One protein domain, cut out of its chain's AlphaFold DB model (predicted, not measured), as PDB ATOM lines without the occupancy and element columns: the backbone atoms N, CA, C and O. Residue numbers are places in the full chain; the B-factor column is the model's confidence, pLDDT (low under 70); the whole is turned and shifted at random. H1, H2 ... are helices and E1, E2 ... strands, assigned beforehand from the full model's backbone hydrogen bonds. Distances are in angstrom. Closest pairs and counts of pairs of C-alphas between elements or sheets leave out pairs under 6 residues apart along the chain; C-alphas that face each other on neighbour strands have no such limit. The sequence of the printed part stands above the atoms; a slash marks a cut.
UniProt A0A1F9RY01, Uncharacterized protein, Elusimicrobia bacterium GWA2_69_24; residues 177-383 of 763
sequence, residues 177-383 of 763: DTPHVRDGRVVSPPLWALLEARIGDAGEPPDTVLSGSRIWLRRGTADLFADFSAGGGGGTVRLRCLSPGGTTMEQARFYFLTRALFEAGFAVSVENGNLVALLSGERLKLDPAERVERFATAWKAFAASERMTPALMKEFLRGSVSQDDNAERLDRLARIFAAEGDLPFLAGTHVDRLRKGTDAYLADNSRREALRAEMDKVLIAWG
ATOM      1  N   ASP A 177      49.200  -0.764 -33.914       68.94
ATOM      2  CA  ASP A 177      50.571  -1.206 -33.619       68.94
ATOM      3  C   ASP A 177      51.504  -0.023 -33.279       68.94
ATOM      4  O   ASP A 177      52.432   0.345 -33.996       68.94
ATOM      5  N   THR A 178      51.191   0.646 -32.176       72.00
ATOM      6  CA  THR A 178      51.840   1.840 -31.671       72.00
ATOM      7  C   THR A 178      52.660   1.457 -30.450       72.00
ATOM      8  O   THR A 178      52.211   0.677 -29.609       72.00
ATOM      9  N   PRO A 179      53.895   1.966 -30.325       78.88
ATOM     10  CA  PRO A 179      54.746   1.610 -29.203       78.88
ATOM     11  C   PRO A 179      54.179   2.214 -27.914       78.88
ATOM     12  O   PRO A 179      54.237   3.425 -27.705       78.88
ATOM     13  N   HIS A 180      53.639   1.367 -27.040       82.25
ATOM     14  CA  HIS A 180      53.148   1.782 -25.724       82.25
ATOM     15  C   HIS A 180      54.218   1.714 -24.632       82.25
ATOM     16  O   HIS A 180      54.193   2.507 -23.688       82.25
ATOM     17  N   VAL A 181      55.173   0.792 -24.781       81.06
ATOM     18  CA  VAL A 181      56.303   0.611 -23.871       81.06
ATOM     19  C   VAL A 181      57.609   0.662 -24.661       81.06
ATOM     20  O   VAL A 181      57.736   0.019 -25.701       81.06
ATOM     21  N   ARG A 182      58.588   1.426 -24.170       79.25
ATOM     22  CA  ARG A 182      59.948   1.502 -24.722       79.25
ATOM     23  C   ARG A 182      60.948   1.472 -23.572       79.25
ATOM     24  O   ARG A 182      60.751   2.167 -22.581       79.25
ATOM     25  N   ASP A 183      61.992   0.655 -23.691       77.50
ATOM     26  CA  ASP A 183      63.042   0.506 -22.670       77.50
ATOM     27  C   ASP A 183      62.489   0.215 -21.257       77.50
ATOM     28  O   ASP A 183      62.947   0.783 -20.264       77.50
ATOM     29  N   GLY A 184      61.448  -0.628 -21.175       73.94
ATOM     30  CA  GLY A 184      60.784  -0.996 -19.915       73.94
ATOM     31  C   GLY A 184      59.954   0.126 -19.277       73.94
ATOM     32  O   GLY A 184      59.737   0.105 -18.067       73.94
ATOM     33  N   ARG A 185      59.523   1.128 -20.057       74.06
ATOM     34  CA  ARG A 185      58.778   2.308 -19.581       74.06
ATOM     35  C   ARG A 185      57.560   2.597 -20.440       74.06
ATOM     36  O   ARG A 185      57.619   2.438 -21.655       74.06
ATOM     37  N   VAL A 186      56.493   3.092 -19.818       79.56
ATOM     38  CA  VAL A 186      55.300   3.579 -20.522       79.56
ATOM     39  C   VAL A 186      55.632   4.878 -21.250       79.56
ATOM     40  O   VAL A 186      56.129   5.810 -20.626       79.56
ATOM     41  N   VAL A 187      55.354   4.923 -22.554       75.44
ATOM     42  CA  VAL A 187      55.603   6.094 -23.415       75.44
ATOM     43  C   VAL A 187      54.347   6.623 -24.113       75.44
ATOM     44  O   VAL A 187      54.424   7.657 -24.785       75.44
ATOM     45  N   SER A 188      53.207   5.930 -23.974       81.56
ATOM     46  CA  SER A 188      51.912   6.340 -24.527       81.56
ATOM     47  C   SER A 188      50.984   6.904 -23.431       81.56
ATOM     48  O   SER A 188      50.740   6.229 -22.424       81.56
ATOM     49  N   PRO A 189      50.411   8.115 -23.610       84.88
ATOM     50  CA  PRO A 189      49.436   8.671 -22.668       84.88
ATOM     51  C   PRO A 189      48.212   7.770 -22.403       84.88
ATOM     52  O   PRO A 189      47.839   7.648 -21.239       84.88
ATOM     53  N   PRO A 190      47.626   7.069 -23.401       88.81
ATOM     54  CA  PRO A 190      46.554   6.096 -23.162       88.81
ATOM     55  C   PRO A 190      46.904   5.007 -22.145       88.81
ATOM     56  O   PRO A 190      46.123   4.743 -21.233       88.81
ATOM     57  N   LEU A 191      48.087   4.390 -22.265       88.19
ATOM     58  CA  LEU A 191      48.501   3.322 -21.354       88.19
ATOM     59  C   LEU A 191      48.782   3.868 -19.952       88.19
ATOM     60  O   LEU A 191      48.449   3.223 -18.960       88.19
ATOM     61  N   TRP A 192      49.348   5.074 -19.856       86.69
ATOM     62  CA  TRP A 192      49.518   5.745 -18.570       86.69
ATOM     63  C   TRP A 192      48.161   6.020 -17.903       86.69
ATOM     64  O   TRP A 192      47.969   5.666 -16.741       86.69
ATOM     65  N   ALA A 193      47.191   6.550 -18.651       89.69
ATOM     66  CA  ALA A 193      45.836   6.796 -18.165       89.69
ATOM     67  C   ALA A 193      45.132   5.522 -17.682       89.69
ATOM     68  O   ALA A 193      44.483   5.545 -16.635       89.69
ATOM     69  N   LEU A 194      45.307   4.407 -18.398       90.62
ATOM     70  CA  LEU A 194      44.804   3.101 -17.976       90.62
ATOM     71  C   LEU A 194      45.379   2.688 -16.619       90.62
ATOM     72  O   LEU A 194      44.628   2.338 -15.713       90.62
ATOM     73  N   LEU A 195      46.704   2.736 -16.463       87.44
ATOM     74  CA  LEU A 195      47.357   2.339 -15.216       87.44
ATOM     75  C   LEU A 195      46.898   3.217 -14.044       87.44
ATOM     76  O   LEU A 195      46.536   2.685 -12.998       87.44
ATOM     77  N   GLU A 196      46.824   4.537 -14.234       85.19
ATOM     78  CA  GLU A 196      46.341   5.482 -13.216       85.19
ATOM     79  C   GLU A 196      44.881   5.237 -12.817       85.19
ATOM     80  O   GLU A 196      44.530   5.324 -11.635       85.19
ATOM     81  N   ALA A 197      44.025   4.898 -13.786       88.44
ATOM     82  CA  ALA A 197      42.626   4.557 -13.550       88.44
ATOM     83  C   ALA A 197      42.465   3.243 -12.763       88.44
ATOM     84  O   ALA A 197      41.497   3.094 -12.017       88.44
ATOM     85  N   ARG A 198      43.410   2.301 -12.897       84.81
ATOM     86  CA  ARG A 198      43.383   0.998 -12.213       84.81
ATOM     87  C   ARG A 198      43.921   1.037 -10.783       84.81
ATOM     88  O   ARG A 198      43.612   0.139 -10.001       84.81
ATOM     89  N   ILE A 199      44.683   2.063 -10.402       78.75
ATOM     90  CA  ILE A 199      45.150   2.223  -9.018       78.75
ATOM     91  C   ILE A 199      43.943   2.397  -8.085       78.75
ATOM     92  O   ILE A 199      43.217   3.386  -8.173       78.75
ATOM     93  N   GLY A 200      43.754   1.441  -7.169       69.06
ATOM     94  CA  GLY A 200      42.664   1.450  -6.184       69.06
ATOM     95  C   GLY A 200      41.307   0.961  -6.709       69.06
ATOM     96  O   GLY A 200      40.358   0.868  -5.927       69.06
ATOM     97  N   ASP A 201      41.199   0.604  -7.994       77.12
ATOM     98  CA  ASP A 201      39.983   0.022  -8.570       77.12
ATOM     99  C   ASP A 201      39.915  -1.481  -8.265       77.12
ATOM    100  O   ASP A 201      40.531  -2.306  -8.936       77.12
ATOM    101  N   ALA A 202      39.153  -1.829  -7.228       70.19
ATOM    102  CA  ALA A 202      38.898  -3.213  -6.829       70.19
ATOM    103  C   ALA A 202      37.718  -3.865  -7.583       70.19
ATOM    104  O   ALA A 202      37.330  -4.983  -7.249       70.19
ATOM    105  N   GLY A 203      37.105  -3.157  -8.541       73.38
ATOM    106  CA  GLY A 203      35.991  -3.674  -9.334       73.38
ATOM    107  C   GLY A 203      36.427  -4.656 -10.423       73.38
ATOM    108  O   GLY A 203      37.619  -4.840 -10.693       73.38
ATOM    109  N   GLU A 204      35.437  -5.252 -11.096       81.31
ATOM    110  CA  GLU A 204      35.684  -6.046 -12.301       81.31
ATOM    111  C   GLU A 204      36.504  -5.230 -13.320       81.31
ATOM    112  O   GLU A 204      36.286  -4.015 -13.461       81.31
ATOM    113  N   PRO A 205      37.484  -5.855 -14.001       83.31
ATOM    114  CA  PRO A 205      38.282  -5.165 -15.002       83.31
ATOM    115  C   PRO A 205      37.380  -4.667 -16.145       83.31
ATOM    116  O   PRO A 205      36.548  -5.434 -16.629       83.31
ATOM    117  N   PRO A 206      37.513  -3.397 -16.573       88.38
ATOM    118  CA  PRO A 206      36.756  -2.892 -17.709       88.38
ATOM    119  C   PRO A 206      37.218  -3.520 -19.021       88.38
ATOM    120  O   PRO A 206      38.406  -3.800 -19.209       88.38
ATOM    121  N   ASP A 207      36.291  -3.622 -19.972       88.19
ATOM    122  CA  ASP A 207      36.641  -3.846 -21.370       88.19
ATOM    123  C   ASP A 207      37.440  -2.624 -21.843       88.19
ATOM    124  O   ASP A 207      36.929  -1.501 -21.855       88.19
ATOM    125  N   THR A 208      38.714  -2.837 -22.179       90.75
ATOM    126  CA  THR A 208      39.663  -1.759 -22.476       90.75
ATOM    127  C   THR A 208      40.159  -1.865 -23.904       90.75
ATOM    128  O   THR A 208      40.654  -2.918 -24.306       90.75
ATOM    129  N   VAL A 209      40.089  -0.764 -24.652       89.56
ATOM    130  CA  VAL A 209      40.629  -0.687 -26.013       89.56
ATOM    131  C   VAL A 209      41.545   0.517 -26.163       89.56
ATOM    132  O   VAL A 209      41.171   1.634 -25.805       89.56
ATOM    133  N   LEU A 210      42.743   0.289 -26.698       89.56
ATOM    134  CA  LEU A 210      43.723   1.320 -27.027       89.56
ATOM    135  C   LEU A 210      43.869   1.416 -28.549       89.56
ATOM    136  O   LEU A 210      43.959   0.409 -29.252       89.56
ATOM    137  N   SER A 211      43.898   2.648 -29.053       84.31
ATOM    138  CA  SER A 211      44.133   2.932 -30.468       84.31
ATOM    139  C   SER A 211      44.943   4.218 -30.607       84.31
ATOM    140  O   SER A 211      44.433   5.325 -30.432       84.31
ATOM    141  N   GLY A 212      46.251   4.074 -30.825       81.19
ATOM    142  CA  GLY A 212      47.180   5.192 -30.972       81.19
ATOM    143  C   GLY A 212      47.214   6.103 -29.746       81.19
ATOM    144  O   GLY A 212      47.762   5.744 -28.706       81.19
ATOM    145  N   SER A 213      46.646   7.302 -29.880       81.25
ATOM    146  CA  SER A 213      46.543   8.329 -28.832       81.25
ATOM    147  C   SER A 213      45.204   8.305 -28.084       81.25
ATOM    148  O   SER A 213      44.898   9.249 -27.353       81.25
ATOM    149  N   ARG A 214      44.403   7.249 -28.249       85.50
ATOM    150  CA  ARG A 214      43.043   7.142 -27.708       85.50
ATOM    151  C   ARG A 214      42.866   5.911 -26.831       85.50
ATOM    152  O   ARG A 214      43.534   4.892 -27.020       85.50
ATOM    153  N   ILE A 215      41.937   6.016 -25.887       88.69
ATOM    154  CA  ILE A 215      41.536   4.932 -24.986       88.69
ATOM    155  C   ILE A 215      40.018   4.894 -24.828       88.69
ATOM    156  O   ILE A 215      39.360   5.935 -24.755       88.69
ATOM    157  N   TRP A 216      39.486   3.680 -24.730       89.25
ATOM    158  CA  TRP A 216      38.106   3.393 -24.368       89.25
ATOM    159  C   TRP A 216      38.066   2.424 -23.186       89.25
ATOM    160  O   TRP A 216      38.744   1.397 -23.220       89.25
ATOM    161  N   LEU A 217      37.249   2.725 -22.176       90.56
ATOM    162  CA  LEU A 217      36.898   1.822 -21.079       90.56
ATOM    163  C   LEU A 217      35.389   1.638 -21.031       90.56
ATOM    164  O   LEU A 217      34.646   2.618 -21.052       90.56
ATOM    165  N   ARG A 218      34.935   0.394 -20.902       88.94
ATOM    166  CA  ARG A 218      33.525   0.082 -20.663       88.94
ATOM    167  C   ARG A 218      33.372  -0.840 -19.462       88.94
ATOM    168  O   ARG A 218      34.043  -1.867 -19.369       88.94
ATOM    169  N   ARG A 219      32.449  -0.496 -18.562       88.88
ATOM    170  CA  ARG A 219      31.999  -1.372 -17.470       88.88
ATOM    171  C   ARG A 219      30.556  -1.054 -17.097       88.88
ATOM    172  O   ARG A 219      30.213   0.100 -16.858       88.88
ATOM    173  N   GLY A 220      29.715  -2.086 -17.039       86.75
ATOM    174  CA  GLY A 220      28.300  -1.931 -16.697       86.75
ATOM    175  C   GLY A 220      27.596  -0.931 -17.620       86.75
ATOM    176  O   GLY A 220      27.525  -1.143 -18.829       86.75
ATOM    177  N   THR A 221      27.083   0.155 -17.041       85.44
ATOM    178  CA  THR A 221      26.364   1.224 -17.753       85.44
ATOM    179  C   THR A 221      27.241   2.408 -18.160       85.44
ATOM    180  O   THR A 221      26.707   3.403 -18.664       85.44
ATOM    181  N   ALA A 222      28.556   2.333 -17.932       89.81
ATOM    182  CA  ALA A 222      29.483   3.418 -18.208       89.81
ATOM    183  C   ALA A 222      30.436   3.121 -19.367       89.81
ATOM    184  O   ALA A 222      31.024   2.041 -19.464       89.81
ATOM    185  N   ASP A 223      30.625   4.146 -20.193       90.19
ATOM    186  CA  ASP A 223      31.616   4.238 -21.256       90.19
ATOM    187  C   ASP A 223      32.493   5.472 -20.978       90.19
ATOM    188  O   ASP A 223      31.986   6.593 -20.887       90.19
ATOM    189  N   LEU A 224      33.805   5.287 -20.840       91.88
ATOM    190  CA  LEU A 224      34.779   6.366 -20.698       91.88
ATOM    191  C   LEU A 224      35.707   6.375 -21.912       91.88
ATOM    192  O   LEU A 224      36.405   5.403 -22.188       91.88
ATOM    193  N   PHE A 225      35.744   7.507 -22.599       89.69
ATOM    194  CA  PHE A 225      36.596   7.752 -23.751       89.69
ATOM    195  C   PHE A 225      37.592   8.870 -23.453       89.69
ATOM    196  O   PHE A 225      37.241   9.866 -22.810       89.69
ATOM    197  N   ALA A 226      38.809   8.755 -23.980       88.31
ATOM    198  CA  ALA A 226      39.688   9.905 -24.125       88.31
ATOM    199  C   ALA A 226      40.465   9.920 -25.441       88.31
ATOM    200  O   ALA A 226      40.944   8.889 -25.917       88.31
ATOM    201  N   ASP A 227      40.635  11.132 -25.967       83.12
ATOM    202  CA  ASP A 227      41.566  11.483 -27.032       83.12
ATOM    203  C   ASP A 227      42.669  12.379 -26.459       83.12
ATOM    204  O   ASP A 227      42.417  13.512 -26.030       83.12
ATOM    205  N   PHE A 228      43.899  11.865 -26.445       80.00
ATOM    206  CA  PHE A 228      45.072  12.596 -25.973       80.00
ATOM    207  C   PHE A 228      45.783  13.376 -27.089       80.00
ATOM    208  O   PHE A 228      46.703  14.143 -26.803       80.00
ATOM    209  N   SER A 229      45.361  13.250 -28.351       70.38
ATOM    210  CA  SER A 229      45.872  14.092 -29.438       70.38
ATOM    211  C   SER A 229      45.289  15.509 -29.348       70.38
ATOM    212  O   SER A 229      44.127  15.699 -28.997       70.38
ATOM    213  N   ALA A 230      46.092  16.546 -29.614       54.91
ATOM    214  CA  ALA A 230      45.633  17.942 -29.563       54.91
ATOM    215  C   ALA A 230      45.693  18.642 -30.919       54.91
ATOM    216  O   ALA A 230      46.178  19.767 -30.998       54.91
ATOM    217  N   GLY A 231      45.189  18.016 -31.985       50.22
ATOM    218  CA  GLY A 231      45.002  18.699 -33.270       50.22
ATOM    219  C   GLY A 231      44.067  19.911 -33.131       50.22
ATOM    220  O   GLY A 231      42.869  19.791 -33.337       50.22
ATOM    221  N   GLY A 232      44.586  21.062 -32.694       46.75
ATOM    222  CA  GLY A 232      43.860  22.316 -32.450       46.75
ATOM    223  C   GLY A 232      42.899  22.333 -31.247       46.75
ATOM    224  O   GLY A 232      42.694  23.398 -30.674       46.75
ATOM    225  N   GLY A 233      42.340  21.186 -30.836       50.06
ATOM    226  CA  GLY A 233      41.264  21.099 -29.834       50.06
ATOM    227  C   GLY A 233      41.668  20.676 -28.415       50.06
ATOM    228  O   GLY A 233      40.803  20.425 -27.583       50.06
ATOM    229  N   GLY A 234      42.966  20.534 -28.114       59.34
ATOM    230  CA  GLY A 234      43.451  20.244 -26.753       59.34
ATOM    231  C   GLY A 234      43.092  18.859 -26.177       59.34
ATOM    232  O   GLY A 234      43.305  18.631 -24.988       59.34
ATOM    233  N   GLY A 235      42.589  17.920 -26.985       72.69
ATOM    234  CA  GLY A 235      42.139  16.587 -26.557       72.69
ATOM    235  C   GLY A 235      40.767  16.588 -25.881       72.69
ATOM    236  O   GLY A 235      40.129  17.627 -25.714       72.69
ATOM    237  N   THR A 236      40.265  15.413 -25.520       80.75
ATOM    238  CA  THR A 236      38.943  15.269 -24.892       80.75
ATOM    239  C   THR A 236      38.930  14.100 -23.922       80.75
ATOM    240  O   THR A 236      39.486  13.053 -24.223       80.75
ATOM    241  N   VAL A 237      38.267  14.265 -22.778       87.94
ATOM    242  CA  VAL A 237      37.902  13.178 -21.859       87.94
ATOM    243  C   VAL A 237      36.391  13.200 -21.701       87.94
ATOM    244  O   VAL A 237      35.812  14.250 -21.414       87.94
ATOM    245  N   ARG A 238      35.737  12.056 -21.890       89.75
ATOM    246  CA  ARG A 238      34.282  11.951 -21.846       89.75
ATOM    247  C   ARG A 238      33.836  10.695 -21.119       89.75
ATOM    248  O   ARG A 238      34.094   9.596 -21.596       89.75
ATOM    249  N   LEU A 239      33.074  10.869 -20.045       92.19
ATOM    250  CA  LEU A 239      32.325   9.790 -19.404       92.19
ATOM    251  C   LEU A 239      30.857   9.865 -19.830       92.19
ATOM    252  O   LEU A 239      30.219  10.909 -19.683       92.19
ATOM    253  N   ARG A 240      30.306   8.749 -20.305       91.12
ATOM    254  CA  ARG A 240      28.865   8.522 -20.424       91.12
ATOM    255  C   ARG A 240      28.458   7.464 -19.412       91.12
ATOM    256  O   ARG A 240      29.087   6.416 -19.357       91.12
ATOM    257  N   CYS A 241      27.403   7.710 -18.647       90.56
ATOM    258  CA  CYS A 241      26.858   6.728 -17.715       90.56
ATOM    259  C   CYS A 241      25.332   6.731 -17.790       90.56
ATOM    260  O   CYS A 241      24.709   7.779 -17.627       90.56
ATOM    261  N   LEU A 242      24.726   5.563 -18.004       87.50
ATOM    262  CA  LEU A 242      23.274   5.413 -17.896       87.50
ATOM    263  C   LEU A 242      22.906   5.211 -16.423       87.50
ATOM    264  O   LEU A 242      23.505   4.378 -15.732       87.50
ATOM    265  N   SER A 243      21.929   5.974 -15.942       80.69
ATOM    266  CA  SER A 243      21.320   5.761 -14.635       80.69
ATOM    267  C   SER A 243      20.428   4.522 -14.697       80.69
ATOM    268  O   SER A 243      19.548   4.460 -15.556       80.69
ATOM    269  N   PRO A 244      20.584   3.555 -13.780       65.75
ATOM    270  CA  PRO A 244      19.660   2.429 -13.694       65.75
ATOM    271  C   PRO A 244      18.245   2.855 -13.255       65.75
ATOM    272  O   PRO A 244      17.303   2.094 -13.447       65.75
ATOM    273  N   GLY A 245      18.073   4.072 -12.714       63.56
ATOM    274  CA  GLY A 245      16.783   4.767 -12.598       63.56
ATOM    275  C   GLY A 245      15.694   4.125 -11.725       63.56
ATOM    276  O   GLY A 245      14.592   4.664 -11.675       63.56
ATOM    277  N   GLY A 246      15.965   3.020 -11.028       73.25
ATOM    278  CA  GLY A 246      14.934   2.206 -10.377       73.25
ATOM    279  C   GLY A 246      14.610   2.586  -8.930       73.25
ATOM    280  O   GLY A 246      13.493   2.349  -8.473       73.25
ATOM    281  N   THR A 247      15.554   3.171  -8.183       84.19
ATOM    282  CA  THR A 247      15.399   3.438  -6.739       84.19
ATOM    283  C   THR A 247      15.984   4.784  -6.293       84.19
ATOM    284  O   THR A 247      16.927   5.306  -6.887       84.19
ATOM    285  N   THR A 248      15.499   5.327  -5.167       84.56
ATOM    286  CA  THR A 248      16.048   6.551  -4.541       84.56
ATOM    287  C   THR A 248      17.548   6.439  -4.248       84.56
ATOM    288  O   THR A 248      18.280   7.421  -4.327       84.56
ATOM    289  N   MET A 249      18.036   5.238  -3.922       87.69
ATOM    290  CA  MET A 249      19.457   5.021  -3.635       87.69
ATOM    291  C   MET A 249      20.313   5.036  -4.900       87.69
ATOM    292  O   MET A 249      21.426   5.551  -4.878       87.69
ATOM    293  N   GLU A 250      19.799   4.525  -6.015       85.06
ATOM    294  CA  GLU A 250      20.464   4.648  -7.316       85.06
ATOM    295  C   GLU A 250      20.504   6.099  -7.789       85.06
ATOM    296  O   GLU A 250      21.545   6.556  -8.257       85.06
ATOM    297  N   GLN A 251      19.421   6.852  -7.577       87.00
ATOM    298  CA  GLN A 251      19.393   8.293  -7.839       87.00
ATOM    299  C   GLN A 251      20.431   9.041  -6.991       87.00
ATOM    300  O   GLN A 251      21.143   9.891  -7.517       87.00
ATOM    301  N   ALA A 252      20.589   8.690  -5.711       89.38
ATOM    302  CA  ALA A 252      21.600   9.289  -4.840       89.38
ATOM    303  C   ALA A 252      23.044   8.981  -5.290       89.38
ATOM    304  O   ALA A 252      23.899   9.864  -5.265       89.38
ATOM    305  N   ARG A 253      23.323   7.751  -5.748       89.25
ATOM    306  CA  ARG A 253      24.637   7.379  -6.321       89.25
ATOM    307  C   ARG A 253      24.931   8.161  -7.595       89.25
ATOM    308  O   ARG A 253      26.038   8.657  -7.782       89.25
ATOM    309  N   PHE A 254      23.922   8.279  -8.452       90.56
ATOM    310  CA  PHE A 254      24.011   9.019  -9.701       90.56
ATOM    311  C   PHE A 254      24.195  10.525  -9.459       90.56
ATOM    312  O   PHE A 254      25.004  11.166 -10.131       90.56
ATOM    313  N   TYR A 255      23.525  11.077  -8.442       92.00
ATOM    314  CA  TYR A 255      23.730  12.448  -7.979       92.00
ATOM    315  C   TYR A 255      25.163  12.663  -7.477       92.00
ATOM    316  O   TYR A 255      25.827  13.594  -7.930       92.00
ATOM    317  N   PHE A 256      25.681  11.769  -6.623       94.00
ATOM    318  CA  PHE A 256      27.079  11.819  -6.182       94.00
ATOM    319  C   PHE A 256      28.049  11.821  -7.371       94.00
ATOM    320  O   PHE A 256      28.912  12.691  -7.434       94.00
ATOM    321  N   LEU A 257      27.889  10.901  -8.331       94.75
ATOM    322  CA  LEU A 257      28.749  10.827  -9.518       94.75
ATOM    323  C   LEU A 257      28.726  12.143 -10.312       94.75
ATOM    324  O   LEU A 257      29.776  12.678 -10.663       94.75
ATOM    325  N   THR A 258      27.529  12.686 -10.544       94.31
ATOM    326  CA  THR A 258      27.315  13.961 -11.245       94.31
ATOM    327  C   THR A 258      28.068  15.101 -10.553       94.31
ATOM    328  O   THR A 258      28.809  15.842 -11.200       94.31
ATOM    329  N   ARG A 259      27.922  15.223  -9.229       94.69
ATOM    330  CA  ARG A 259      28.557  16.288  -8.440       94.69
ATOM    331  C   ARG A 259      30.063  16.094  -8.302       94.69
ATOM    332  O   ARG A 259      30.795  17.068  -8.414       94.69
ATOM    333  N   ALA A 260      30.541  14.861  -8.149       94.56
ATOM    334  CA  ALA A 260      31.967  14.550  -8.085       94.56
ATOM    335  C   ALA A 260      32.694  14.936  -9.382       94.56
ATOM    336  O   ALA A 260      33.774  15.518  -9.332       94.56
ATOM    337  N   LEU A 261      32.088  14.668 -10.543       94.12
ATOM    338  CA  LEU A 261      32.640  15.062 -11.843       94.12
ATOM    339  C   LEU A 261      32.609  16.583 -12.037       94.12
ATOM    340  O   LEU A 261      33.586  17.152 -12.523       94.12
ATOM    341  N   PHE A 262      31.528  17.244 -11.618       91.56
ATOM    342  CA  PHE A 262      31.427  18.704 -11.654       91.56
ATOM    343  C   PHE A 262      32.509  19.375 -10.791       91.56
ATOM    344  O   PHE A 262      33.254  20.216 -11.286       91.56
ATOM    345  N   GLU A 263      32.663  18.950  -9.533       90.12
ATOM    346  CA  GLU A 263      33.705  19.444  -8.616       90.12
ATOM    347  C   GLU A 263      35.122  19.076  -9.110       90.12
ATOM    348  O   GLU A 263      36.094  19.792  -8.865       90.12
ATOM    349  N   ALA A 264      35.256  17.997  -9.889       87.69
ATOM    350  CA  ALA A 264      36.481  17.648 -10.606       87.69
ATOM    351  C   ALA A 264      36.688  18.444 -11.915       87.69
ATOM    352  O   ALA A 264      37.630  18.152 -12.655       87.69
ATOM    353  N   GLY A 265      35.866  19.458 -12.206       85.12
ATOM    354  CA  GLY A 265      36.045  20.393 -13.321       85.12
ATOM    355  C   GLY A 265      35.489  19.931 -14.670       85.12
ATOM    356  O   GLY A 265      35.851  20.504 -15.699       85.12
ATOM    357  N   PHE A 266      34.638  18.903 -14.702       89.06
ATOM    358  CA  PHE A 266      33.951  18.489 -15.928       89.06
ATOM    359  C   PHE A 266      32.725  19.365 -16.200       89.06
ATOM    360  O   PHE A 266      32.008  19.765 -15.283       89.06
ATOM    361  N   ALA A 267      32.428  19.600 -17.479       87.00
ATOM    362  CA  ALA A 267      31.110  20.069 -17.882       87.00
ATOM    363  C   ALA A 267      30.154  18.874 -17.864       87.00
ATOM    364  O   ALA A 267      30.380  17.895 -18.573       87.00
ATOM    365  N   VAL A 268      29.108  18.946 -17.046       89.25
ATOM    366  CA  VAL A 268      28.211  17.817 -16.795       89.25
ATOM    367  C   VAL A 268      26.799  18.137 -17.275       89.25
ATOM    368  O   VAL A 268      26.256  19.185 -16.930       89.25
ATOM    369  N   SER A 269      26.199  17.229 -18.044       89.06
ATOM    370  CA  SER A 269      24.783  17.256 -18.419       89.06
ATOM    371  C   SER A 269      24.102  15.931 -18.083       89.06
ATOM    372  O   SER A 269      24.720  14.865 -18.108       89.06
ATOM    373  N   VAL A 270      22.816  16.008 -17.741       86.75
ATOM    374  CA  VAL A 270      21.973  14.848 -17.443       86.75
ATOM    375  C   VAL A 270      20.681  14.983 -18.237       86.75
ATOM    376  O   VAL A 270      19.899  15.895 -17.986       86.75
ATOM    377  N   GLU A 271      20.444  14.063 -19.167       83.88
ATOM    378  CA  GLU A 271      19.238  14.043 -20.001       83.88
ATOM    379  C   GLU A 271      18.651  12.635 -20.041       83.88
ATOM    380  O   GLU A 271      19.351  11.679 -20.362       83.88
ATOM    381  N   ASN A 272      17.364  12.485 -19.709       80.94
ATOM    382  CA  ASN A 272      16.646  11.201 -19.751       80.94
ATOM    383  C   ASN A 272      17.374  10.044 -19.031       80.94
ATOM    384  O   ASN A 272      17.375   8.911 -19.502       80.94
ATOM    385  N   GLY A 273      18.019  10.334 -17.895       81.75
ATOM    386  CA  GLY A 273      18.792   9.346 -17.134       81.75
ATOM    387  C   GLY A 273      20.208   9.094 -17.662       81.75
ATOM    388  O   GLY A 273      20.922   8.284 -17.081       81.75
ATOM    389  N   ASN A 274      20.652   9.806 -18.696       86.88
ATOM    390  CA  ASN A 274      21.994   9.689 -19.257       86.88
ATOM    391  C   ASN A 274      22.867  10.832 -18.753       86.88
ATOM    392  O   ASN A 274      22.623  11.995 -19.069       86.88
ATOM    393  N   LEU A 275      23.898  10.490 -17.987       90.12
ATOM    394  CA  LEU A 275      24.955  11.409 -17.594       90.12
ATOM    395  C   LEU A 275      25.987  11.495 -18.713       90.12
ATOM    396  O   LEU A 275      26.512  10.469 -19.152       90.12
ATOM    397  N   VAL A 276      26.328  12.717 -19.108       90.25
ATOM    398  CA  VAL A 276      27.488  13.014 -19.947       90.25
ATOM    399  C   VAL A 276      28.362  14.015 -19.205       90.25
ATOM    400  O   VAL A 276      27.971  15.156 -18.983       90.25
ATOM    401  N   ALA A 277      29.565  13.588 -18.830       90.56
ATOM    402  CA  ALA A 277      30.600  14.470 -18.314       90.56
ATOM    403  C   ALA A 277      31.687  14.630 -19.371       90.56
ATOM    404  O   ALA A 277      32.287  13.648 -19.813       90.56
ATOM    405  N   LEU A 278      31.928  15.869 -19.784       87.69
ATOM    406  CA  LEU A 278      32.842  16.222 -20.857       87.69
ATOM    407  C   LEU A 278      33.899  17.201 -20.359       87.69
ATOM    408  O   LEU A 278      33.598  18.246 -19.781       87.69
ATOM    409  N   LEU A 279      35.142  16.890 -20.687       83.75
ATOM    410  CA  LEU A 279      36.260  17.801 -20.595       83.75
ATOM    411  C   LEU A 279      36.849  17.956 -21.995       83.75
ATOM    412  O   LEU A 279      37.446  17.024 -22.528       83.75
ATOM    413  N   SER A 280      36.661  19.133 -22.592       71.56
ATOM    414  CA  SER A 280      37.241  19.482 -23.893       71.56
ATOM    415  C   SER A 280      38.455  20.385 -23.701       71.56
ATOM    416  O   SER A 280      38.396  21.384 -22.977       71.56
ATOM    417  N   GLY A 281      39.556  20.060 -24.370       58.38
ATOM    418  CA  GLY A 281      40.759  20.879 -24.369       58.38
ATOM    419  C   GLY A 281      40.585  22.233 -25.058       58.38
ATOM    420  O   GLY A 281      41.320  23.161 -24.723       58.38
ATOM    421  N   GLU A 282      39.559  22.391 -25.905       56.00
ATOM    422  CA  GLU A 282      39.096  23.682 -26.438       56.00
ATOM    423  C   GLU A 282      38.604  24.616 -25.327       56.00
ATOM    424  O   GLU A 282      38.443  25.800 -25.569       56.00
ATOM    425  N   ARG A 283      38.344  24.116 -24.112       57.62
ATOM    426  CA  ARG A 283      37.895  24.936 -22.975       57.62
ATOM    427  C   ARG A 283      38.965  25.135 -21.912       57.62
ATOM    428  O   ARG A 283      38.938  26.144 -21.219       57.62
ATOM    429  N   LEU A 284      39.864  24.162 -21.752       58.72
ATOM    430  CA  LEU A 284      40.716  24.071 -20.562       58.72
ATOM    431  C   LEU A 284      42.208  23.951 -20.853       58.72
ATOM    432  O   LEU A 284      42.979  24.019 -19.905       58.72
ATOM    433  N   LYS A 285      42.625  23.794 -22.124       63.12
ATOM    434  CA  LYS A 285      44.041  23.699 -22.520       63.12
ATOM    435  C   LYS A 285      44.825  22.820 -21.533       63.12
ATOM    436  O   LYS A 285      45.798  23.267 -20.938       63.12
ATOM    437  N   LEU A 286      44.408  21.566 -21.388       71.81
ATOM    438  CA  LEU A 286      45.124  20.617 -20.541       71.81
ATOM    439  C   LEU A 286      46.390  20.115 -21.237       71.81
ATOM    440  O   LEU A 286      46.447  20.019 -22.467       71.81
ATOM    441  N   ASP A 287      47.446  19.854 -20.480       75.12
ATOM    442  CA  ASP A 287      48.613  19.113 -20.955       75.12
ATOM    443  C   ASP A 287      48.328  17.588 -20.997       75.12
ATOM    444  O   ASP A 287      47.251  17.132 -20.595       75.12
ATOM    445  N   PRO A 288      49.218  16.760 -21.571       77.62
ATOM    446  CA  PRO A 288      49.017  15.310 -21.600       77.62
ATOM    447  C   PRO A 288      48.835  14.674 -20.212       77.62
ATOM    448  O   PRO A 288      47.977  13.808 -20.062       77.62
ATOM    449  N   ALA A 289      49.594  15.108 -19.206       82.56
ATOM    450  CA  ALA A 289      49.551  14.554 -17.854       82.56
ATOM    451  C   ALA A 289      48.278  14.961 -17.106       82.56
ATOM    452  O   ALA A 289      47.654  14.139 -16.442       82.56
ATOM    453  N   GLU A 290      47.840  16.205 -17.269       84.00
ATOM    454  CA  GLU A 290      46.561  16.692 -16.771       84.00
ATOM    455  C   GLU A 290      45.408  15.927 -17.420       84.00
ATOM    456  O   GLU A 290      44.476  15.529 -16.732       84.00
ATOM    457  N   ARG A 291      45.463  15.640 -18.726       85.44
ATOM    458  CA  ARG A 291      44.444  14.795 -19.373       85.44
ATOM    459  C   ARG A 291      44.428  13.381 -18.802       85.44
ATOM    460  O   ARG A 291      43.346  12.843 -18.572       85.44
ATOM    461  N   VAL A 292      45.603  12.790 -18.576       88.25
ATOM    462  CA  VAL A 292      45.749  11.469 -17.941       88.25
ATOM    463  C   VAL A 292      45.114  11.479 -16.551       88.25
ATOM    464  O   VAL A 292      44.307  10.606 -16.232       88.25
ATOM    465  N   GLU A 293      45.408  12.507 -15.757       89.56
ATOM    466  CA  GLU A 293      44.845  12.684 -14.423       89.56
ATOM    467  C   GLU A 293      43.319  12.823 -14.466       89.56
ATOM    468  O   GLU A 293      42.619  12.132 -13.726       89.56
ATOM    469  N   ARG A 294      42.775  13.653 -15.363       90.25
ATOM    470  CA  ARG A 294      41.320  13.847 -15.482       90.25
ATOM    471  C   ARG A 294      40.611  12.580 -15.930       90.25
ATOM    472  O   ARG A 294      39.541  12.275 -15.409       90.25
ATOM    473  N   PHE A 295      41.204  11.827 -16.854       93.00
ATOM    474  CA  PHE A 295      40.692  10.520 -17.255       93.00
ATOM    475  C   PHE A 295      40.615   9.559 -16.065       93.00
ATOM    476  O   PHE A 295      39.553   8.996 -15.793       93.00
ATOM    477  N   ALA A 296      41.710   9.423 -15.313       91.94
ATOM    478  CA  ALA A 296      41.753   8.555 -14.142       91.94
ATOM    479  C   ALA A 296      40.747   8.997 -13.067       91.94
ATOM    480  O   ALA A 296      40.044   8.161 -12.503       91.94
ATOM    481  N   THR A 297      40.621  10.303 -12.820       93.12
ATOM    482  CA  THR A 297      39.655  10.868 -11.868       93.12
ATOM    483  C   THR A 297      38.208  10.594 -12.282       93.12
ATOM    484  O   THR A 297      37.402  10.210 -11.436       93.12
ATOM    485  N   ALA A 298      37.870  10.705 -13.572       94.88
ATOM    486  CA  ALA A 298      36.536  10.354 -14.061       94.88
ATOM    487  C   ALA A 298      36.214   8.868 -13.833       94.88
ATOM    488  O   ALA A 298      35.128   8.536 -13.349       94.88
ATOM    489  N   TRP A 299      37.171   7.976 -14.116       94.62
ATOM    490  CA  TRP A 299      36.998   6.542 -13.871       94.62
ATOM    491  C   TRP A 299      36.863   6.219 -12.379       94.62
ATOM    492  O   TRP A 299      35.973   5.468 -11.981       94.62
ATOM    493  N   LYS A 300      37.693   6.832 -11.528       92.31
ATOM    494  CA  LYS A 300      37.641   6.661 -10.068       92.31
ATOM    495  C   LYS A 300      36.329   7.166  -9.475       92.31
ATOM    496  O   LYS A 300      35.808   6.529  -8.561       92.31
ATOM    497  N   ALA A 301      35.752   8.242 -10.014       93.69
ATOM    498  CA  ALA A 301      34.443   8.741  -9.590       93.69
ATOM    499  C   ALA A 301      33.350   7.705  -9.875       93.69
ATOM    500  O   ALA A 301      32.552   7.370  -8.994       93.69
ATOM    501  N   PHE A 302      33.364   7.138 -11.086       93.38
ATOM    502  CA  PHE A 302      32.464   6.054 -11.463       93.38
ATOM    503  C   PHE A 302      32.659   4.826 -10.559       93.38
ATOM    504  O   PHE A 302      31.704   4.383  -9.919       93.38
ATOM    505  N   ALA A 303      33.891   4.342 -10.391       90.44
ATOM    506  CA  ALA A 303      34.195   3.193  -9.538       90.44
ATOM    507  C   ALA A 303      33.822   3.418  -8.058       90.44
ATOM    508  O   ALA A 303      33.353   2.503  -7.377       90.44
ATOM    509  N   ALA A 304      33.993   4.633  -7.528       90.00
ATOM    510  CA  ALA A 304      33.515   5.002  -6.198       90.00
ATOM    511  C   ALA A 304      31.983   4.926  -6.109       90.00
ATOM    512  O   ALA A 304      31.462   4.339  -5.161       90.00
ATOM    513  N   SER A 305      31.264   5.431  -7.115       90.44
ATOM    514  CA  SER A 305      29.799   5.340  -7.172       90.44
ATOM    515  C   SER A 305      29.291   3.891  -7.280       90.44
ATOM    516  O   SER A 305      28.221   3.566  -6.761       90.44
ATOM    517  N   GLU A 306      30.058   2.992  -7.907       87.19
ATOM    518  CA  GLU A 306      29.759   1.556  -7.969       87.19
ATOM    519  C   GLU A 306      29.915   0.865  -6.617       87.19
ATOM    520  O   GLU A 306      29.026   0.129  -6.187       87.19
ATOM    521  N   ARG A 307      31.004   1.167  -5.906       86.56
ATOM    522  CA  ARG A 307      31.268   0.647  -4.558       86.56
ATOM    523  C   ARG A 307      30.251   1.142  -3.518       86.56
ATOM    524  O   ARG A 307      30.034   0.475  -2.505       86.56
ATOM    525  N   MET A 308      29.593   2.277  -3.763       86.75
ATOM    526  CA  MET A 308      28.486   2.772  -2.941       86.75
ATOM    527  C   MET A 308      27.196   1.977  -3.156       86.75
ATOM    528  O   MET A 308      26.273   2.432  -3.825       86.75
ATOM    529  N   THR A 309      27.095   0.786  -2.571       82.25
ATOM    530  CA  THR A 309      25.887  -0.045  -2.699       82.25
ATOM    531  C   THR A 309      24.631   0.665  -2.160       82.25
ATOM    532  O   THR A 309      24.734   1.524  -1.277       82.25
ATOM    533  N   PRO A 310      23.415   0.293  -2.612       80.88
ATOM    534  CA  PRO A 310      22.175   0.870  -2.086       80.88
ATOM    535  C   PRO A 310      22.048   0.799  -0.557       80.88
ATOM    536  O   PRO A 310      21.535   1.729   0.059       80.88
ATOM    537  N   ALA A 311      22.555  -0.269   0.069       76.31
ATOM    538  CA  ALA A 311      22.572  -0.414   1.524       76.31
ATOM    539  C   ALA A 311      23.513   0.599   2.200       76.31
ATOM    540  O   ALA A 311      23.129   1.233   3.183       76.31
ATOM    541  N   LEU A 312      24.716   0.793   1.647       80.19
ATOM    542  CA  LEU A 312      25.677   1.781   2.141       80.19
ATOM    543  C   LEU A 312      25.110   3.204   2.039       80.19
ATOM    544  O   LEU A 312      25.208   3.982   2.985       80.19
ATOM    545  N   MET A 313      24.464   3.511   0.913       84.81
ATOM    546  CA  MET A 313      23.833   4.808   0.668       84.81
ATOM    547  C   MET A 313      22.653   5.067   1.596       84.81
ATOM    548  O   MET A 313      22.545   6.155   2.159       84.81
ATOM    549  N   LYS A 314      21.800   4.060   1.808       83.75
ATOM    550  CA  LYS A 314      20.639   4.171   2.697       83.75
ATOM    551  C   LYS A 314      21.054   4.528   4.117       83.75
ATOM    552  O   LYS A 314      20.436   5.384   4.741       83.75
ATOM    553  N   GLU A 315      22.106   3.896   4.619       82.38
ATOM    554  CA  GLU A 315      22.605   4.179   5.961       82.38
ATOM    555  C   GLU A 315      23.393   5.497   6.047       82.38
ATOM    556  O   GLU A 315      23.287   6.198   7.054       82.38
ATOM    557  N   PHE A 316      24.140   5.891   5.008       85.56
ATOM    558  CA  PHE A 316      24.805   7.204   4.969       85.56
ATOM    559  C   PHE A 316      23.795   8.364   5.009       85.56
ATOM    560  O   PHE A 316      23.968   9.338   5.745       85.56
ATOM    561  N   LEU A 317      22.696   8.225   4.264       87.31
ATOM    562  CA  LEU A 317      21.603   9.198   4.207       87.31
ATOM    563  C   LEU A 317      20.605   9.056   5.365       87.31
ATOM    564  O   LEU A 317      19.622   9.792   5.450       87.31
ATOM    565  N   ARG A 318      20.840   8.127   6.296       84.12
ATOM    566  CA  ARG A 318      19.959   7.926   7.443       84.12
ATOM    567  C   ARG A 318      19.897   9.190   8.302       84.12
ATOM    568  O   ARG A 318      20.922   9.790   8.642       84.12
ATOM    569  N   GLY A 319      18.679   9.571   8.678       79.62
ATOM    570  CA  GLY A 319      18.414  10.747   9.506       79.62
ATOM    571  C   GLY A 319      18.437  12.083   8.759       79.62
ATOM    572  O   GLY A 319      18.378  13.113   9.419       79.62
ATOM    573  N   SER A 320      18.542  12.095   7.427       82.75
ATOM    574  CA  SER A 320      18.184  13.279   6.636       82.75
ATOM    575  C   SER A 320      16.669  13.488   6.680       82.75
ATOM    576  O   SER A 320      15.923  12.512   6.557       82.75
ATOM    577  N   VAL A 321      16.209  14.730   6.848       83.75
ATOM    578  CA  VAL A 321      14.770  15.039   6.953       83.75
ATOM    579  C   VAL A 321      14.167  15.540   5.640       83.75
ATOM    580  O   VAL A 321      12.945  15.580   5.508       83.75
ATOM    581  N   SER A 322      15.003  15.873   4.653       86.56
ATOM    582  CA  SER A 322      14.583  16.406   3.354       86.56
ATOM    583  C   SER A 322      15.438  15.874   2.189       86.56
ATOM    584  O   SER A 322      16.463  15.213   2.385       86.56
ATOM    585  N   GLN A 323      15.012  16.149   0.950       84.81
ATOM    586  CA  GLN A 323      15.842  15.909  -0.237       84.81
ATOM    587  C   GLN A 323      17.037  16.871  -0.305       84.81
ATOM    588  O   GLN A 323      18.110  16.454  -0.740       84.81
ATOM    589  N   ASP A 324      16.881  18.099   0.188       88.12
ATOM    590  CA  ASP A 324      17.952  19.098   0.233       88.12
ATOM    591  C   ASP A 324      19.065  18.673   1.198       88.12
ATOM    592  O   ASP A 324      20.244  18.752   0.861       88.12
ATOM    593  N   ASP A 325      18.710  18.089   2.347       88.50
ATOM    594  CA  ASP A 325      19.672  17.516   3.295       88.50
ATOM    595  C   ASP A 325      20.476  16.375   2.657       88.50
ATOM    596  O   ASP A 325      21.677  16.220   2.897       88.50
ATOM    597  N   ASN A 326      19.808  15.539   1.851       88.50
ATOM    598  CA  ASN A 326      20.474  14.465   1.119       88.50
ATOM    599  C   ASN A 326      21.443  15.039   0.087       88.50
ATOM    600  O   ASN A 326      22.583  14.579   0.016       88.50
ATOM    601  N   ALA A 327      21.011  16.042  -0.677       89.12
ATOM    602  CA  ALA A 327      21.851  16.731  -1.646       89.12
ATOM    603  C   ALA A 327      23.083  17.351  -0.970       89.12
ATOM    604  O   ALA A 327      24.201  17.100  -1.408       89.12
ATOM    605  N   GLU A 328      22.915  18.046   0.158       91.62
ATOM    606  CA  GLU A 328      24.022  18.662   0.895       91.62
ATOM    607  C   GLU A 328      25.042  17.624   1.399       91.62
ATOM    608  O   GLU A 328      26.257  17.814   1.284       91.62
ATOM    609  N   ARG A 329      24.576  16.488   1.936       90.56
ATOM    610  CA  ARG A 329      25.469  15.398   2.367       90.56
ATOM    611  C   ARG A 329      26.251  14.802   1.200       90.56
ATOM    612  O   ARG A 329      27.438  14.506   1.349       90.56
ATOM    613  N   LEU A 330      25.600  14.620   0.053       92.81
ATOM    614  CA  LEU A 330      26.240  14.095  -1.152       92.81
ATOM    615  C   LEU A 330      27.202  15.109  -1.777       92.81
ATOM    616  O   LEU A 330      28.263  14.710  -2.249       92.81
ATOM    617  N   ASP A 331      26.897  16.402  -1.701       93.25
ATOM    618  CA  ASP A 331      27.783  17.488  -2.124       93.25
ATOM    619  C   ASP A 331      29.066  17.521  -1.296       93.25
ATOM    620  O   ASP A 331      30.167  17.605  -1.844       93.25
ATOM    621  N   ARG A 332      28.957  17.373   0.029       91.88
ATOM    622  CA  ARG A 332      30.133  17.242   0.902       91.88
ATOM    623  C   ARG A 332      30.984  16.040   0.496       91.88
ATOM    624  O   ARG A 332      32.202  16.158   0.404       91.88
ATOM    625  N   LEU A 333      30.351  14.903   0.209       92.50
ATOM    626  CA  LEU A 333      31.047  13.691  -0.220       92.50
ATOM    627  C   LEU A 333      31.742  13.869  -1.581       92.50
ATOM    628  O   LEU A 333      32.892  13.463  -1.741       92.50
ATOM    629  N   ALA A 334      31.079  14.517  -2.541       94.00
ATOM    630  CA  ALA A 334      31.637  14.861  -3.847       94.00
ATOM    631  C   ALA A 334      32.841  15.810  -3.737       94.00
ATOM    632  O   ALA A 334      33.849  15.603  -4.412       94.00
ATOM    633  N   ARG A 335      32.789  16.799  -2.836       92.12
ATOM    634  CA  ARG A 335      33.920  17.702  -2.564       92.12
ATOM    635  C   ARG A 335      35.116  16.988  -1.951       92.12
ATOM    636  O   ARG A 335      36.247  17.275  -2.335       92.12
ATOM    637  N   ILE A 336      34.880  16.041  -1.040       93.00
ATOM    638  CA  ILE A 336      35.949  15.187  -0.502       93.00
ATOM    639  C   ILE A 336      36.582  14.380  -1.635       93.00
ATOM    640  O   ILE A 336      37.804  14.371  -1.760       93.00
ATOM    641  N   PHE A 337      35.772  13.768  -2.505       93.31
ATOM    642  CA  PHE A 337      36.288  13.055  -3.672       93.31
ATOM    643  C   PHE A 337      37.128  13.969  -4.579       93.31
ATOM    644  O   PHE A 337      38.224  13.590  -4.976       93.31
ATOM    645  N   ALA A 338      36.672  15.187  -4.881       91.56
ATOM    646  CA  ALA A 338      37.419  16.119  -5.729       91.56
ATOM    647  C   ALA A 338      38.767  16.554  -5.112       91.56
ATOM    648  O   ALA A 338      39.746  16.751  -5.843       91.56
ATOM    649  N   ALA A 339      38.820  16.670  -3.779       90.75
ATOM    650  CA  ALA A 339      40.015  17.021  -3.011       90.75
ATOM    651  C   ALA A 339      41.027  15.866  -2.913       90.75
ATOM    652  O   ALA A 339      42.233  16.079  -3.041       90.75
ATOM    653  N   GLU A 340      40.539  14.646  -2.688       90.00
ATOM    654  CA  GLU A 340      41.357  13.459  -2.413       90.00
ATOM    655  C   GLU A 340      41.649  12.614  -3.663       90.00
ATOM    656  O   GLU A 340      42.666  11.930  -3.715       90.00
ATOM    657  N   GLY A 341      40.793  12.675  -4.688       87.75
ATOM    658  CA  GLY A 341      40.834  11.828  -5.891       87.75
ATOM    659  C   GLY A 341      40.250  10.421  -5.707       87.75
ATOM    660  O   GLY A 341      40.176   9.655  -6.666       87.75
ATOM    661  N   ASP A 342      39.837  10.083  -4.487       86.81
ATOM    662  CA  ASP A 342      39.108   8.871  -4.110       86.81
ATOM    663  C   ASP A 342      38.323   9.150  -2.813       86.81
ATOM    664  O   ASP A 342      38.373  10.244  -2.250       86.81
ATOM    665  N   LEU A 343      37.591   8.159  -2.314       86.25
ATOM    666  CA  LEU A 343      36.969   8.181  -0.998       86.25
ATOM    667  C   LEU A 343      37.739   7.253  -0.048       86.25
ATOM    668  O   LEU A 343      37.466   6.050  -0.010       86.25
ATOM    669  N   PRO A 344      38.676   7.779   0.763       73.69
ATOM    670  CA  PRO A 344      39.609   6.956   1.542       73.69
ATOM    671  C   PRO A 344      38.917   6.076   2.595       73.69
ATOM    672  O   PRO A 344      39.422   5.026   2.985       73.69
ATOM    673  N   PHE A 345      37.730   6.476   3.048       81.12
ATOM    674  CA  PHE A 345      36.904   5.737   4.009       81.12
ATOM    675  C   PHE A 345      35.967   4.702   3.361       81.12
ATOM    676  O   PHE A 345      35.241   4.013   4.075       81.12
ATOM    677  N   LEU A 346      35.984   4.573   2.031       75.44
ATOM    678  CA  LEU A 346      35.223   3.566   1.284       75.44
ATOM    679  C   LEU A 346      35.946   2.200   1.233       75.44
ATOM    680  O   LEU A 346      35.434   1.241   0.658       75.44
ATOM    681  N   ALA A 347      37.143   2.102   1.824       60.47
ATOM    682  CA  ALA A 347      37.909   0.865   1.923       60.47
ATOM    683  C   ALA A 347      37.280  -0.108   2.947       60.47
ATOM    684  O   ALA A 347      37.376   0.066   4.171       60.47
ATOM    685  N   GLY A 348      36.656  -1.169   2.427       55.81
ATOM    686  CA  GLY A 348      35.974  -2.216   3.195       55.81
ATOM    687  C   GLY A 348      34.465  -1.978   3.355       55.81
ATOM    688  O   GLY A 348      33.978  -0.856   3.295       55.81
ATOM    689  N   THR A 349      33.704  -3.048   3.586       50.75
ATOM    690  CA  THR A 349      32.225  -3.080   3.588       50.75
ATOM    691  C   THR A 349      31.548  -2.442   4.817       50.75
ATOM    692  O   THR A 349      30.363  -2.668   5.062       50.75
ATOM    693  N   HIS A 350      32.255  -1.633   5.613       60.03
ATOM    694  CA  HIS A 350      31.734  -1.116   6.885       60.03
ATOM    695  C   HIS A 350      31.174   0.307   6.773       60.03
ATOM    696  O   HIS A 350      31.904   1.293   6.838       60.03
ATOM    697  N   VAL A 351      29.847   0.391   6.711       58.00
ATOM    698  CA  VAL A 351      29.025   1.612   6.637       58.00
ATOM    699  C   VAL A 351      29.389   2.694   7.658       58.00
ATOM    700  O   VAL A 351      29.496   3.871   7.312       58.00
ATOM    701  N   ASP A 352      29.638   2.301   8.908       65.00
ATOM    702  CA  ASP A 352      30.015   3.217   9.987       65.00
ATOM    703  C   ASP A 352      31.268   4.040   9.660       65.00
ATOM    704  O   ASP A 352      31.411   5.162  10.145       65.00
ATOM    705  N   ARG A 353      32.164   3.510   8.816       74.56
ATOM    706  CA  ARG A 353      33.392   4.198   8.409       74.56
ATOM    707  C   ARG A 353      33.124   5.336   7.433       74.56
ATOM    708  O   ARG A 353      33.800   6.350   7.540       74.56
ATOM    709  N   LEU A 354      32.136   5.215   6.541       81.31
ATOM    710  CA  LEU A 354      31.821   6.251   5.552       81.31
ATOM    711  C   LEU A 354      31.275   7.512   6.234       81.31
ATOM    712  O   LEU A 354      31.814   8.600   6.035       81.31
ATOM    713  N   ARG A 355      30.258   7.370   7.096       82.06
ATOM    714  CA  ARG A 355      29.678   8.514   7.821       82.06
ATOM    715  C   ARG A 355      30.663   9.100   8.835       82.06
ATOM    716  O   ARG A 355      30.998  10.273   8.730       82.06
ATOM    717  N   LYS A 356      31.204   8.280   9.752       83.44
ATOM    718  CA  LYS A 356      32.175   8.750  10.764       83.44
ATOM    719  C   LYS A 356      33.439   9.320  10.115       83.44
ATOM    720  O   LYS A 356      34.001  10.280  10.625       83.44
ATOM    721  N   GLY A 357      33.880   8.740   8.998       84.19
ATOM    722  CA  GLY A 357      35.015   9.222   8.216       84.19
ATOM    723  C   GLY A 357      34.741  10.572   7.564       84.19
ATOM    724  O   GLY A 357      35.594  11.447   7.644       84.19
ATOM    725  N   THR A 358      33.546  10.769   6.999       87.38
ATOM    726  CA  THR A 358      33.111  12.065   6.453       87.38
ATOM    727  C   THR A 358      33.047  13.128   7.551       87.38
ATOM    728  O   THR A 358      33.625  14.200   7.396       87.38
ATOM    729  N   ASP A 359      32.424  12.822   8.690       87.06
ATOM    730  CA  ASP A 359      32.312  13.761   9.813       87.06
ATOM    731  C   ASP A 359      33.691  14.124  10.384       87.06
ATOM    732  O   ASP A 359      33.997  15.298  10.591       87.06
ATOM    733  N   ALA A 360      34.565  13.128  10.576       87.38
ATOM    734  CA  ALA A 360      35.940  13.346  11.020       87.38
ATOM    735  C   ALA A 360      36.750  14.157  10.000       87.38
ATOM    736  O   ALA A 360      37.532  15.026  10.386       87.38
ATOM    737  N   TYR A 361      36.542  13.909   8.703       87.75
ATOM    738  CA  TYR A 361      37.154  14.700   7.646       87.75
ATOM    739  C   TYR A 361      36.738  16.162   7.787       87.75
ATOM    740  O   TYR A 361      37.592  17.036   7.894       87.75
ATOM    741  N   LEU A 362      35.442  16.454   7.862       87.62
ATOM    742  CA  LEU A 362      34.946  17.826   7.980       87.62
ATOM    743  C   LEU A 362      35.415  18.512   9.273       87.62
ATOM    744  O   LEU A 362      35.792  19.681   9.231       87.62
ATOM    745  N   ALA A 363      35.489  17.787  10.391       89.69
ATOM    746  CA  ALA A 363      35.980  18.320  11.663       89.69
ATOM    747  C   ALA A 363      37.449  18.792  11.604       89.69
ATOM    748  O   ALA A 363      37.817  19.751  12.280       89.69
ATOM    749  N   ASP A 364      38.286  18.169  10.769       88.56
ATOM    750  CA  ASP A 364      39.699  18.537  10.593       88.56
ATOM    751  C   ASP A 364      39.923  19.662   9.548       88.56
ATOM    752  O   ASP A 364      41.069  19.953   9.191       88.56
ATOM    753  N   ASN A 365      38.872  20.338   9.053       87.38
ATOM    754  CA  ASN A 365      39.008  21.325   7.969       87.38
ATOM    755  C   ASN A 365      39.958  22.483   8.295       87.38
ATOM    756  O   ASN A 365      40.782  22.853   7.464       87.38
ATOM    757  N   SER A 366      39.922  23.007   9.521       87.69
ATOM    758  CA  SER A 366      40.826  24.090   9.932       87.69
ATOM    759  C   SER A 366      42.303  23.686   9.872       87.69
ATOM    760  O   SER A 366      43.149  24.508   9.533       87.69
ATOM    761  N   ARG A 367      42.635  22.418  10.161       89.25
ATOM    762  CA  ARG A 367      44.016  21.910  10.051       89.25
ATOM    763  C   ARG A 367      44.456  21.783   8.602       89.25
ATOM    764  O   ARG A 367      45.606  22.064   8.283       89.25
ATOM    765  N   ARG A 368      43.541  21.355   7.739       88.88
ATOM    766  CA  ARG A 368      43.762  21.265   6.300       88.88
ATOM    767  C   ARG A 368      43.995  22.644   5.679       88.88
ATOM    768  O   ARG A 368      44.979  22.816   4.970       88.88
ATOM    769  N   GLU A 369      43.189  23.644   6.022       89.38
ATOM    770  CA  GLU A 369      43.419  25.027   5.576       89.38
ATOM    771  C   GLU A 369      44.729  25.611   6.128       89.38
ATOM    772  O   GLU A 369      45.449  26.311   5.418       89.38
ATOM    773  N   ALA A 370      45.107  25.272   7.365       90.38
ATOM    774  CA  ALA A 370      46.415  25.652   7.897       90.38
ATOM    775  C   ALA A 370      47.568  25.011   7.099       90.38
ATOM    776  O   ALA A 370      48.536  25.690   6.769       90.38
ATOM    777  N   LEU A 371      47.450  23.727   6.736       90.31
ATOM    778  CA  LEU A 371      48.426  23.045   5.881       90.31
ATOM    779  C   LEU A 371      48.527  23.706   4.500       90.31
ATOM    780  O   LEU A 371      49.637  23.937   4.022       90.31
ATOM    781  N   ARG A 372      47.385  24.052   3.894       91.31
ATOM    782  CA  ARG A 372      47.328  24.802   2.633       91.31
ATOM    783  C   ARG A 372      48.114  26.104   2.735       91.31
ATOM    784  O   ARG A 372      48.976  26.358   1.903       91.31
ATOM    785  N   ALA A 373      47.847  26.901   3.769       90.62
ATOM    786  CA  ALA A 373      48.500  28.189   3.965       90.62
ATOM    787  C   ALA A 373      50.025  28.054   4.112       90.62
ATOM    788  O   ALA A 373      50.770  28.887   3.598       90.62
ATOM    789  N   GLU A 374      50.512  27.005   4.779       91.69
ATOM    790  CA  GLU A 374      51.951  26.732   4.877       91.69
ATOM    791  C   GLU A 374      52.560  26.308   3.532       91.69
ATOM    792  O   GLU A 374      53.622  26.804   3.152       91.69
ATOM    793  N   MET A 375      51.879  25.447   2.772       91.69
ATOM    794  CA  MET A 375      52.310  25.060   1.424       91.69
ATOM    795  C   MET A 375      52.352  26.265   0.471       91.69
ATOM    796  O   MET A 375      53.340  26.446  -0.244       91.69
ATOM    797  N   ASP A 376      51.335  27.128   0.519       90.62
ATOM    798  CA  ASP A 376      51.269  28.374  -0.251       90.62
ATOM    799  C   ASP A 376      52.450  29.292   0.063       90.62
ATOM    800  O   ASP A 376      53.106  29.789  -0.855       90.62
ATOM    801  N   LYS A 377      52.786  29.476   1.347       89.19
ATOM    802  CA  LYS A 377      53.953  30.275   1.754       89.19
ATOM    803  C   LYS A 377      55.242  29.754   1.122       89.19
ATOM    804  O   LYS A 377      56.036  30.557   0.636       89.19
ATOM    805  N   VAL A 378      55.450  28.434   1.106       89.06
ATOM    806  CA  VAL A 378      56.642  27.812   0.507       89.06
ATOM    807  C   VAL A 378      56.685  28.049  -1.004       89.06
ATOM    808  O   VAL A 378      57.700  28.527  -1.518       89.06
ATOM    809  N   LEU A 379      55.592  27.773  -1.719       87.44
ATOM    810  CA  LEU A 379      55.545  27.950  -3.173       87.44
ATOM    811  C   LEU A 379      55.709  29.417  -3.584       87.44
ATOM    812  O   LEU A 379      56.436  29.711  -4.536       87.44
ATOM    813  N   ILE A 380      55.086  30.346  -2.854       84.81
ATOM    814  CA  ILE A 380      55.206  31.790  -3.090       84.81
ATOM    815  C   ILE A 380      56.634  32.263  -2.808       84.81
ATOM    816  O   ILE A 380      57.205  32.974  -3.636       84.81
ATOM    817  N   ALA A 381      57.250  31.832  -1.701       83.19
ATOM    818  CA  ALA A 381      58.644  32.159  -1.387       83.19
ATOM    819  C   ALA A 381      59.614  31.654  -2.468       83.19
ATOM    820  O   ALA A 381      60.647  32.271  -2.728       83.19
ATOM    821  N   TRP A 382      59.271  30.551  -3.134       81.56
ATOM    822  CA  TRP A 382      60.001  30.030  -4.283       81.56
ATOM    823  C   TRP A 382      59.449  30.491  -5.635       81.56
ATOM    824  O   TRP A 382      59.900  29.981  -6.652       81.56
ATOM    825  N   GLY A 383      58.538  31.460  -5.707       77.38
ATOM    826  CA  GLY A 383      58.081  32.049  -6.970       77.38
ATOM    827  C   GLY A 383      57.314  31.103  -7.907       77.38
ATOM    828  O   GLY A 383      57.275  31.355  -9.115       77.38
TER     829      GLY A 383
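What this domain is: This is residues 177 to 383 of the 763 residues of an uncharacterized protein of Elusimicrobia bacterium GWA2_69_24 (UniProt A0A1F9RY01). A twisted sheet of six strands forms a wall, with H1, H4 and H2 side by side over one face and the other face bare. H6 crosses H2 on the side away from the sheet, H5 and H7 meet near one end of the body, and residues 363 to 383, with H8, stick out as a free arm. The printed part has 207 residues with eight named helices and six named strands, in the order H1 E1 E2 E3 E4 H2 E5 E6 H3 H4 H5 H6 H7 H8; the class is mixed. The sheet, E1 E2 E3 E4 E6 E5, is all antiparallel. The whole is compact, with a radius of gyration of the C-alphas of 18.3 A and spans of 55 by 50 by 32 A.

Where its parts are: H1, residues 189 to 198, begins at C-alpha 189 (49.436, 8.671, -22.668). E1 (207 to 211), E2 (214 to 219), E3 (222 to 227) and E4 (236 to 242, 19.8 A) form a meander, each strand the antiparallel neighbour of the one before. H2 (248 to 263, 22.2 A), E5 (267 to 271), E6 (274 to 280) and H3 (281 to 284) follow. H4 (288 to 307, 28.6 A), H5 (310 to 316), H6 (323 to 340, 25.7 A), H7 (351 to 363) and H8 (365 to 381, 24.3 A) come last; C-alpha 381 is at (58.644, 32.159, -1.387).

How they stand to each other: N 209 and O 216 of E1 and E2 are 2.9 A apart, N 217 and O 224 of E2 and E3 2.8 A, N 225 and O 238 of E3 and E4 2.8 A, N 239 and O 277 of E4 and E6 2.9 A, and N 269 and O 276 of E5 and E6 2.9 A, within hydrogen-bond range. E4, H2 and E5 make a split strand-helix-strand unit, two strands running the same way with E6 between them, its crossover right-handed. On the same face, H1 is over E2, H4 over E3 and E4, and H2 over E6 and E5, at heights over the sheet of 9.4, 9.4 and 10.1 A; H3 only grazes the sheet. H4 touches H1 (C-alphas of Ala 296 and Ala 197 closest, 4.1 A) at a shallow tilt of 28 degrees, the same way. With residues 298 to 306 alone it touches H2 (Ser 305 and Arg 253, C-alphas 5.6 A) at 16 degrees, opposite ways. H2, the hub, touches H6 (Ala 260 and Ala 334, C-alphas 4.3 A) at a steep tilt of 44 degrees. H5 touches H2 (Pro 310 and Met 249, C-alphas 5.2 A) and H7 (Leu 312 and Val 351, C-alphas 5.6 A). Every O i to N i+4 pair is within range in H1, H2, H4, H5, H6 and H8, and 8 of 9 in H7; H3 is too short for one.

The domain as a whole: The farthest C-alphas, of Asp 183 and Val 321, are 58.5 A apart. The printed part has no cut and no long link; H7 and H8 meet only through their link. Mean pLDDT of the printed part is 83.6; 20 residues are under 70, among them 230 to 234, 281 to 285 and 347 to 352.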